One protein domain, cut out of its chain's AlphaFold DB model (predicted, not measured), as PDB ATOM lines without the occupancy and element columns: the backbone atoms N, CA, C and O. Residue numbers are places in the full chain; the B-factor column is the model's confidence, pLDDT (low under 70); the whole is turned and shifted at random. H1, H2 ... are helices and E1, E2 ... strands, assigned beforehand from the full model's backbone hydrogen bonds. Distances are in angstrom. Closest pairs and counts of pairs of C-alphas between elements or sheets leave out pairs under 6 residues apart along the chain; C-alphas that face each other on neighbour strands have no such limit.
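Overview. This is residues 18 to 76 of the 77 residues of an uncharacterized protein of Paraburkholderia graminis (strain ATCC 700544 / DSM 17151 / LMG 18924 / NCIMB 13744 / C4D1M) (UniProt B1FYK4). Two helices, H1 and H2, make a V-shaped helical hairpin, closed at residues 41 to 44, and a small three-stranded sheet stands by the start of H1. The third helix, H3, packs on H2 beside strand E3, and the last strand comes back to pair with the first. The printed part has 59 residues, with three named helices and three named strands in the order E1 E2 H1 H2 H3 E3; the class is mixed, helices and strands. The sheet's order is E2 E1 E3, with E1 and E3 antiparallel, while E2 and E1 meet only at a point. The whole is compact, with a radius of gyration of the C-alphas of 10.2 A, and rounded, spanning 26 by 22 by 17 A.

Along the chain. Find C-alpha 18 at (21.281, -9.891, 46.876), where E1 begins; it covers residues 18 to 20, and E2 follows at residues 23 to 25. H1, residues 27 to 40, then runs 19.9 A from C-alpha 27 at (19.376, -7.372, 41.566). H2, residues 45 to 55, is 15.1 A long, and H3, residues 61 to 68, is 10.5 A long. E3, residues 72 to 75, covers 10.0 A and ends at C-alpha 75, (27.268, -11.221, 48.582).

Arrangement. Start at E1, the inner strand: it runs antiparallel to E3 at 153 degrees, with N 19 and O 73 at 2.8 A and N 73 and O 19 at 2.8 A, within hydrogen-bond range. Where E2 and E1 meet at a point, C-alphas 24 and 19 face each other at 4.3 A. H1 is on the sheet at a height over the sheet of 10.2 A. It lies over E1, slantwise to it at 45 degrees on the local plane. H1 and H2 touch, closest at the C-alphas of Ala 38 and Ala 48, 6.3 A apart; this hairpin has a steep tilt of 44 degrees, opposite ways. H2 and H3 touch, with the C-alphas of Ala 55 and Arg 64 closest at 4.7 A, at a steep tilt of 60 degrees. H3 stands at the sheet's level, and its closest C-alphas to E3 are Arg 64 and Ile 74, 6.3 A apart. H1 and H3 are close but not clearly touching; E1 and H2 are apart. In H1, H2 and H3 every O i to N i+4 pair is within hydrogen-bond range.

Size, cuts and confidence. Look for the two C-alphas farthest apart at Ser 40 and Glu 58, 27.3 A. The printed part has no cut, and its five links are tight. The mean pLDDT of the printed part is 91.2, and no printed residue is under 70.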
ATOM      1  N   TYR A  18      21.903 -11.012  46.187       90.56
ATOM      2  CA  TYR A  18      21.281  -9.891  46.876       90.56
ATOM      3  C   TYR A  18      20.242 -10.439  47.837       90.56
ATOM      4  O   TYR A  18      19.462 -11.317  47.471       90.56
ATOM      5  N   PHE A  19      20.219  -9.905  49.050       91.88
ATOM      6  CA  PHE A  19      19.272 -10.284  50.086       91.88
ATOM      7  C   PHE A  19      18.638  -9.036  50.687       91.88
ATOM      8  O   PHE A  19      19.313  -8.027  50.876       91.88
ATOM      9  N   LEU A  20      17.353  -9.112  51.008       91.12
ATOM     10  CA  LEU A  20      16.598  -8.098  51.734       91.12
ATOM     11  C   LEU A  20      16.003  -8.788  52.953       91.12
ATOM     12  O   LEU A  20      15.233  -9.728  52.774       91.12
ATOM     13  N   ASP A  21      16.385  -8.362  54.158       86.62
ATOM     14  CA  ASP A  21      15.953  -9.013  55.409       86.62
ATOM     15  C   ASP A  21      16.108 -10.554  55.347       86.62
ATOM     16  O   ASP A  21      15.169 -11.307  55.602       86.62
ATOM     17  N   ASP A  22      17.290 -11.019  54.918       84.62
ATOM     18  CA  ASP A  22      17.655 -12.438  54.729       84.62
ATOM     19  C   ASP A  22      16.904 -13.198  53.609       84.62
ATOM     20  O   ASP A  22      17.129 -14.394  53.409       84.62
ATOM     21  N   HIS A  23      16.065 -12.529  52.814       88.31
ATOM     22  CA  HIS A  23      15.409 -13.126  51.648       88.31
ATOM     23  C   HIS A  23      16.163 -12.806  50.352       88.31
ATOM     24  O   HIS A  23      16.327 -11.637  50.003       88.31
ATOM     25  N   GLU A  24      16.569 -13.835  49.601       90.00
ATOM     26  CA  GLU A  24      17.224 -13.659  48.298       90.00
ATOM     27  C   GLU A  24      16.258 -13.010  47.295       90.00
ATOM     28  O   GLU A  24      15.123 -13.458  47.119       90.00
ATOM     29  N   LEU A  25      16.689 -11.936  46.642       90.75
ATOM     30  CA  LEU A  25      15.897 -11.212  45.651       90.75
ATOM     31  C   LEU A  25      16.756 -10.871  44.428       90.75
ATOM     32  O   LEU A  25      17.982 -10.798  44.533       90.75
ATOM     33  N   PRO A  26      16.149 -10.668  43.248       89.06
ATOM     34  CA  PRO A  26      16.914 -10.308  42.064       89.06
ATOM     35  C   PRO A  26      17.516  -8.901  42.213       89.06
ATOM     36  O   PRO A  26      16.914  -8.017  42.827       89.06
ATOM     37  N   GLU A  27      18.684  -8.676  41.594       86.94
ATOM     38  CA  GLU A  27      19.376  -7.372  41.566       86.94
ATOM     39  C   GLU A  27      18.429  -6.171  41.366       86.94
ATOM     40  O   GLU A  27      18.502  -5.246  42.175       86.94
ATOM     41  N   PRO A  28      17.532  -6.140  40.354       87.88
ATOM     42  CA  PRO A  28      16.666  -4.982  40.125       87.88
ATOM     43  C   PRO A  28      15.773  -4.631  41.320       87.88
ATOM     44  O   PRO A  28      15.545  -3.449  41.573       87.88
ATOM     45  N   ASP A  29      15.294  -5.621  42.074       90.06
ATOM     46  CA  ASP A  29      14.438  -5.370  43.235       90.06
ATOM     47  C   ASP A  29      15.258  -4.815  44.409       90.06
ATOM     48  O   ASP A  29      14.841  -3.857  45.068       90.06
ATOM     49  N   ALA A  30      16.469  -5.340  44.621       91.56
ATOM     50  CA  ALA A  30      17.398  -4.811  45.618       91.56
ATOM     51  C   ALA A  30      17.858  -3.384  45.265       91.56
ATOM     52  O   ALA A  30      17.858  -2.495  46.119       91.56
ATOM     53  N   ALA A  31      18.161  -3.132  43.990       90.69
ATOM     54  CA  ALA A  31      18.534  -1.818  43.488       90.69
ATOM     55  C   ALA A  31      17.395  -0.805  43.685       90.69
ATOM     56  O   ALA A  31      17.621   0.280  44.218       90.69
ATOM     57  N   ASN A  32      16.152  -1.170  43.346       91.56
ATOM     58  CA  ASN A  32      14.980  -0.322  43.584       91.56
ATOM     59  C   ASN A  32      14.845   0.062  45.063       91.56
ATOM     60  O   ASN A  32      14.609   1.228  45.387       91.56
ATOM     61  N   ARG A  33      15.040  -0.899  45.974       93.44
ATOM     62  CA  ARG A  33      14.996  -0.650  47.419       93.44
ATOM     63  C   ARG A  33      16.101   0.304  47.879       93.44
ATOM     64  O   ARG A  33      15.827   1.171  48.715       93.44
ATOM     65  N   TRP A  34      17.310   0.162  47.335       94.06
ATOM     66  CA  TRP A  34      18.441   1.048  47.612       94.06
ATOM     67  C   TRP A  34      18.181   2.471  47.113       94.06
ATOM     68  O   TRP A  34      18.328   3.419  47.879       94.06
ATOM     69  N   PHE A  35      17.730   2.639  45.869       91.81
ATOM     70  CA  PHE A  35      17.464   3.966  45.310       91.81
ATOM     71  C   PHE A  35      16.310   4.681  46.023       91.81
ATOM     72  O   PHE A  35      16.416   5.875  46.297       91.81
ATOM     73  N   ALA A  36      15.259   3.957  46.423       93.62
ATOM     74  CA  ALA A  36      14.182   4.517  47.243       93.62
ATOM     75  C   ALA A  36      14.675   4.963  48.635       93.62
ATOM     76  O   ALA A  36      14.262   6.005  49.154       93.62
ATOM     77  N   TYR A  37      15.580   4.189  49.244       94.44
ATOM     78  CA  TYR A  37      16.226   4.567  50.501       94.44
ATOM     79  C   TYR A  37      17.099   5.814  50.329       94.44
ATOM     80  O   TYR A  37      16.997   6.738  51.136       94.44
ATOM     81  N   ALA A  38      17.913   5.851  49.273       94.00
ATOM     82  CA  ALA A  38      18.796   6.959  48.942       94.00
ATOM     83  C   ALA A  38      18.021   8.270  48.757       94.00
ATOM     84  O   ALA A  38      18.356   9.264  49.401       94.00
ATOM     85  N   GLU A  39      16.943   8.251  47.970       92.19
ATOM     86  CA  GLU A  39      16.064   9.409  47.772       92.19
ATOM     87  C   GLU A  39      15.475   9.902  49.104       92.19
ATOM     88  O   GLU A  39      15.566  11.087  49.427       92.19
ATOM     89  N   SER A  40      14.963   8.983  49.931       93.94
ATOM     90  CA  SER A  40      14.372   9.315  51.238       93.94
ATOM     91  C   SER A  40      15.383   9.881  52.245       93.94
ATOM     92  O   SER A  40      14.997  10.611  53.156       93.94
ATOM     93  N   HIS A  41      16.673   9.559  52.093       93.25
ATOM     94  CA  HIS A  41      17.761  10.015  52.967       93.25
ATOM     95  C   HIS A  41      18.570  11.179  52.375       93.25
ATOM     96  O   HIS A  41      19.579  11.585  52.955       93.25
ATOM     97  N   GLY A  42      18.149  11.733  51.232       92.94
ATOM     98  CA  GLY A  42      18.838  12.850  50.579       92.94
ATOM     99  C   GLY A  42      20.199  12.478  49.981       92.94
ATOM    100  O   GLY A  42      21.059  13.343  49.805       92.94
ATOM    101  N   ILE A  43      20.422  11.196  49.680       92.81
ATOM    102  CA  ILE A  43      21.589  10.739  48.930       92.81
ATOM    103  C   ILE A  43      21.322  11.022  47.451       92.81
ATOM    104  O   ILE A  43      20.354  10.534  46.873       92.81
ATOM    105  N   ASP A  44      22.203  11.809  46.836       93.56
ATOM    106  CA  ASP A  44      22.145  12.104  45.406       93.56
ATOM    107  C   ASP A  44      22.136  10.820  44.556       93.56
ATOM    108  O   ASP A  44      22.883   9.879  44.835       93.56
ATOM    109  N   ILE A  45      21.323  10.799  43.498       85.88
ATOM    110  CA  ILE A  45      21.146   9.621  42.639       85.88
ATOM    111  C   ILE A  45      22.469   9.179  42.000       85.88
ATOM    112  O   ILE A  45      22.737   7.980  41.953       85.88
ATOM    113  N   ALA A  46      23.335  10.102  41.566       91.44
ATOM    114  CA  ALA A  46      24.626   9.725  40.992       91.44
ATOM    115  C   ALA A  46      25.529   9.073  42.048       91.44
ATOM    116  O   ALA A  46      26.152   8.046  41.784       91.44
ATOM    117  N   ARG A  47      25.534   9.611  43.277       92.06
ATOM    118  CA  ARG A  47      26.250   8.994  44.405       92.06
ATOM    119  C   ARG A  47      25.680   7.619  44.759       92.06
ATOM    120  O   ARG A  47      26.451   6.700  45.021       92.06
ATOM    121  N   ALA A  48      24.358   7.466  44.760       92.69
ATOM    122  CA  ALA A  48      23.702   6.196  45.044       92.69
ATOM    123  C   ALA A  48      24.069   5.124  44.008       92.69
ATOM    124  O   ALA A  48      24.328   3.986  44.395       92.69
ATOM    125  N   ILE A  49      24.147   5.487  42.722       90.12
ATOM    126  CA  ILE A  49      24.599   4.585  41.651       90.12
ATOM    127  C   ILE A  49      26.053   4.173  41.887       90.12
ATOM    128  O   ILE A  49      26.338   2.981  41.887       90.12
ATOM    129  N   SER A  50      26.956   5.121  42.171       92.06
ATOM    130  CA  SER A  50      28.366   4.796  42.432       92.06
ATOM    131  C   SER A  50      28.546   3.847  43.620       92.06
ATOM    132  O   SER A  50      29.334   2.914  43.533       92.06
ATOM    133  N   ILE A  51      27.797   4.054  44.710       93.56
ATOM    134  CA  ILE A  51      27.808   3.150  45.871       93.56
ATOM    135  C   ILE A  51      27.269   1.769  45.478       93.56
ATOM    136  O   ILE A  51      27.861   0.759  45.839       93.56
ATOM    137  N   TRP A  52      26.166   1.706  44.730       92.69
ATOM    138  CA  TRP A  52      25.570   0.440  44.297       92.69
ATOM    139  C   TRP A  52      26.519  -0.379  43.413       92.69
ATOM    140  O   TRP A  52      26.697  -1.578  43.626       92.69
ATOM    141  N   GLU A  53      27.149   0.273  42.438       91.00
ATOM    142  CA  GLU A  53      28.103  -0.360  41.529       91.00
ATOM    143  C   GLU A  53      29.361  -0.823  42.262       91.00
ATOM    144  O   GLU A  53      29.801  -1.949  42.041       91.00
ATOM    145  N   ASP A  54      29.903  -0.001  43.165       91.44
ATOM    146  CA  ASP A  54      31.058  -0.374  43.981       91.44
ATOM    147  C   ASP A  54      30.728  -1.558  44.897       91.44
ATOM    148  O   ASP A  54      31.479  -2.530  44.927       91.44
ATOM    149  N   ALA A  55      29.565  -1.551  45.558       91.38
ATOM    150  CA  ALA A  55      29.134  -2.620  46.460       91.38
ATOM    151  C   ALA A  55      29.032  -3.999  45.783       91.38
ATOM    152  O   ALA A  55      29.217  -5.022  46.450       91.38
ATOM    153  N   ALA A  56      28.776  -4.026  44.470       87.88
ATOM    154  CA  ALA A  56      28.731  -5.235  43.649       87.88
ATOM    155  C   ALA A  56      30.122  -5.771  43.237       87.88
ATOM    156  O   ALA A  56      30.205  -6.797  42.564       87.88
ATOM    157  N   THR A  57      31.213  -5.104  43.624       86.75
ATOM    158  CA  THR A  57      32.600  -5.544  43.377       86.75
ATOM    159  C   THR A  57      33.207  -6.192  44.620       86.75
ATOM    160  O   THR A  57      32.815  -5.859  45.734       86.75
ATOM    161  N   GLU A  58      34.220  -7.050  44.474       85.62
ATOM    162  CA  GLU A  58      34.936  -7.667  45.610       85.62
ATOM    163  C   GLU A  58      35.419  -6.608  46.631       85.62
ATOM    164  O   GLU A  58      35.137  -6.698  47.831       85.62
ATOM    165  N   SER A  59      36.034  -5.526  46.139       86.94
ATOM    166  CA  SER A  59      36.602  -4.429  46.938       86.94
ATOM    167  C   SER A  59      35.571  -3.513  47.611       86.94
ATOM    168  O   SER A  59      35.930  -2.762  48.520       86.94
ATOM    169  N   GLY A  60      34.297  -3.573  47.215       90.56
ATOM    170  CA  GLY A  60      33.242  -2.650  47.648       90.56
ATOM    171  C   GLY A  60      32.708  -2.843  49.064       90.56
ATOM    172  O   GLY A  60      31.532  -2.588  49.322       90.56
ATOM    173  N   ALA A  61      33.528  -3.329  49.996       91.56
ATOM    174  CA  ALA A  61      33.093  -3.682  51.346       91.56
ATOM    175  C   ALA A  61      32.473  -2.497  52.104       91.56
ATOM    176  O   ALA A  61      31.521  -2.681  52.861       91.56
ATOM    177  N   GLU A  62      32.979  -1.281  51.895       94.50
ATOM    178  CA  GLU A  62      32.427  -0.087  52.540       94.50
ATOM    179  C   GLU A  62      31.081   0.316  51.931       94.50
ATOM    180  O   GLU A  62      30.125   0.592  52.656       94.50
ATOM    181  N   SER A  63      30.964   0.248  50.606       93.88
ATOM    182  CA  SER A  63      29.701   0.494  49.916       93.88
ATOM    183  C   SER A  63      28.637  -0.539  50.285       93.88
ATOM    184  O   SER A  63      27.485  -0.170  50.510       93.88
ATOM    185  N   ARG A  64      29.014  -1.812  50.469       93.56
ATOM    186  CA  ARG A  64      28.107  -2.839  51.002       93.56
ATOM    187  C   ARG A  64      27.560  -2.470  52.373       93.56
ATOM    188  O   ARG A  64      26.355  -2.565  52.565       93.56
ATOM    189  N   LYS A  65      28.391  -1.978  53.301       93.94
ATOM    190  CA  LYS A  65      27.906  -1.521  54.619       93.94
ATOM    191  C   LYS A  65      26.886  -0.391  54.502       93.94
ATOM    192  O   LYS A  65      25.905  -0.389  55.242       93.94
ATOM    193  N   LEU A  66      27.096   0.555  53.581       94.06
ATOM    194  CA  LEU A  66      26.137   1.636  53.331       94.06
ATOM    195  C   LEU A  66      24.809   1.082  52.815       94.06
ATOM    196  O   LEU A  66      23.753   1.433  53.339       94.06
ATOM    197  N   VAL A  67      24.859   0.173  51.847       92.56
ATOM    198  CA  VAL A  67      23.676  -0.497  51.296       92.56
ATOM    199  C   VAL A  67      22.951  -1.341  52.357       92.56
ATOM    200  O   VAL A  67      21.721  -1.344  52.404       92.56
ATOM    201  N   SER A  68      23.678  -1.946  53.299       93.19
ATOM    202  CA  SER A  68      23.094  -2.677  54.431       93.19
ATOM    203  C   SER A  68      22.303  -1.805  55.399       93.19
ATOM    204  O   SER A  68      21.398  -2.316  56.056       93.19
ATOM    205  N   THR A  69      22.524  -0.486  55.430       92.88
ATOM    206  CA  THR A  69      21.641   0.425  56.188       92.88
ATOM    207  C   THR A  69      20.221   0.480  55.617       92.88
ATOM    208  O   THR A  69      19.275   0.761  56.350       92.88
ATOM    209  N   ALA A  70      20.050   0.137  54.336       91.12
ATOM    210  CA  ALA A  70      18.746  -0.002  53.695       91.12
ATOM    211  C   ALA A  70      18.108  -1.394  53.898       91.12
ATOM    212  O   ALA A  70      17.039  -1.650  53.338       91.12
ATOM    213  N   GLY A  71      18.744  -2.282  54.676       92.62
ATOM    214  CA  GLY A  71      18.321  -3.673  54.885       92.62
ATOM    215  C   GLY A  71      18.805  -4.644  53.803       92.62
ATOM    216  O   GLY A  71      18.369  -5.792  53.773       92.62
ATOM    217  N   ILE A  72      19.687  -4.191  52.903       94.06
ATOM    218  CA  ILE A  72      20.149  -4.975  51.756       94.06
ATOM    219  C   ILE A  72      21.539  -5.557  52.032       94.06
ATOM    220  O   ILE A  72      22.497  -4.833  52.305       94.06
ATOM    221  N   THR A  73      21.676  -6.867  51.880       94.38
ATOM    222  CA  THR A  73      22.972  -7.551  51.907       94.38
ATOM    223  C   THR A  73      23.368  -7.941  50.491       94.38
ATOM    224  O   THR A  73      22.559  -8.488  49.746       94.38
ATOM    225  N   ILE A  74      24.613  -7.652  50.121       90.94
ATOM    226  CA  ILE A  74      25.192  -8.025  48.828       90.94
ATOM    227  C   ILE A  74      26.340  -8.991  49.099       90.94
ATOM    228  O   ILE A  74      27.315  -8.630  49.754       90.94
ATOM    229  N   ASP A  75      26.224 -10.203  48.584       89.94
ATOM    230  CA  ASP A  75      27.268 -11.221  48.582       89.94
ATOM    231  C   ASP A  75      28.003 -11.142  47.242       89.94
ATOM    232  O   ASP A  75      27.615 -11.782  46.266       89.94
ATOM    233  N   ALA A  76      28.979 -10.235  47.166       81.50
ATOM    234  CA  ALA A  76      29.819 -10.049  45.986       81.50
ATOM    235  C   ALA A  76      30.763 -11.261  45.792       81.50
ATOM    236  O   ALA A  76      31.122 -11.887  46.790       81.50
TER     237      ALA A  76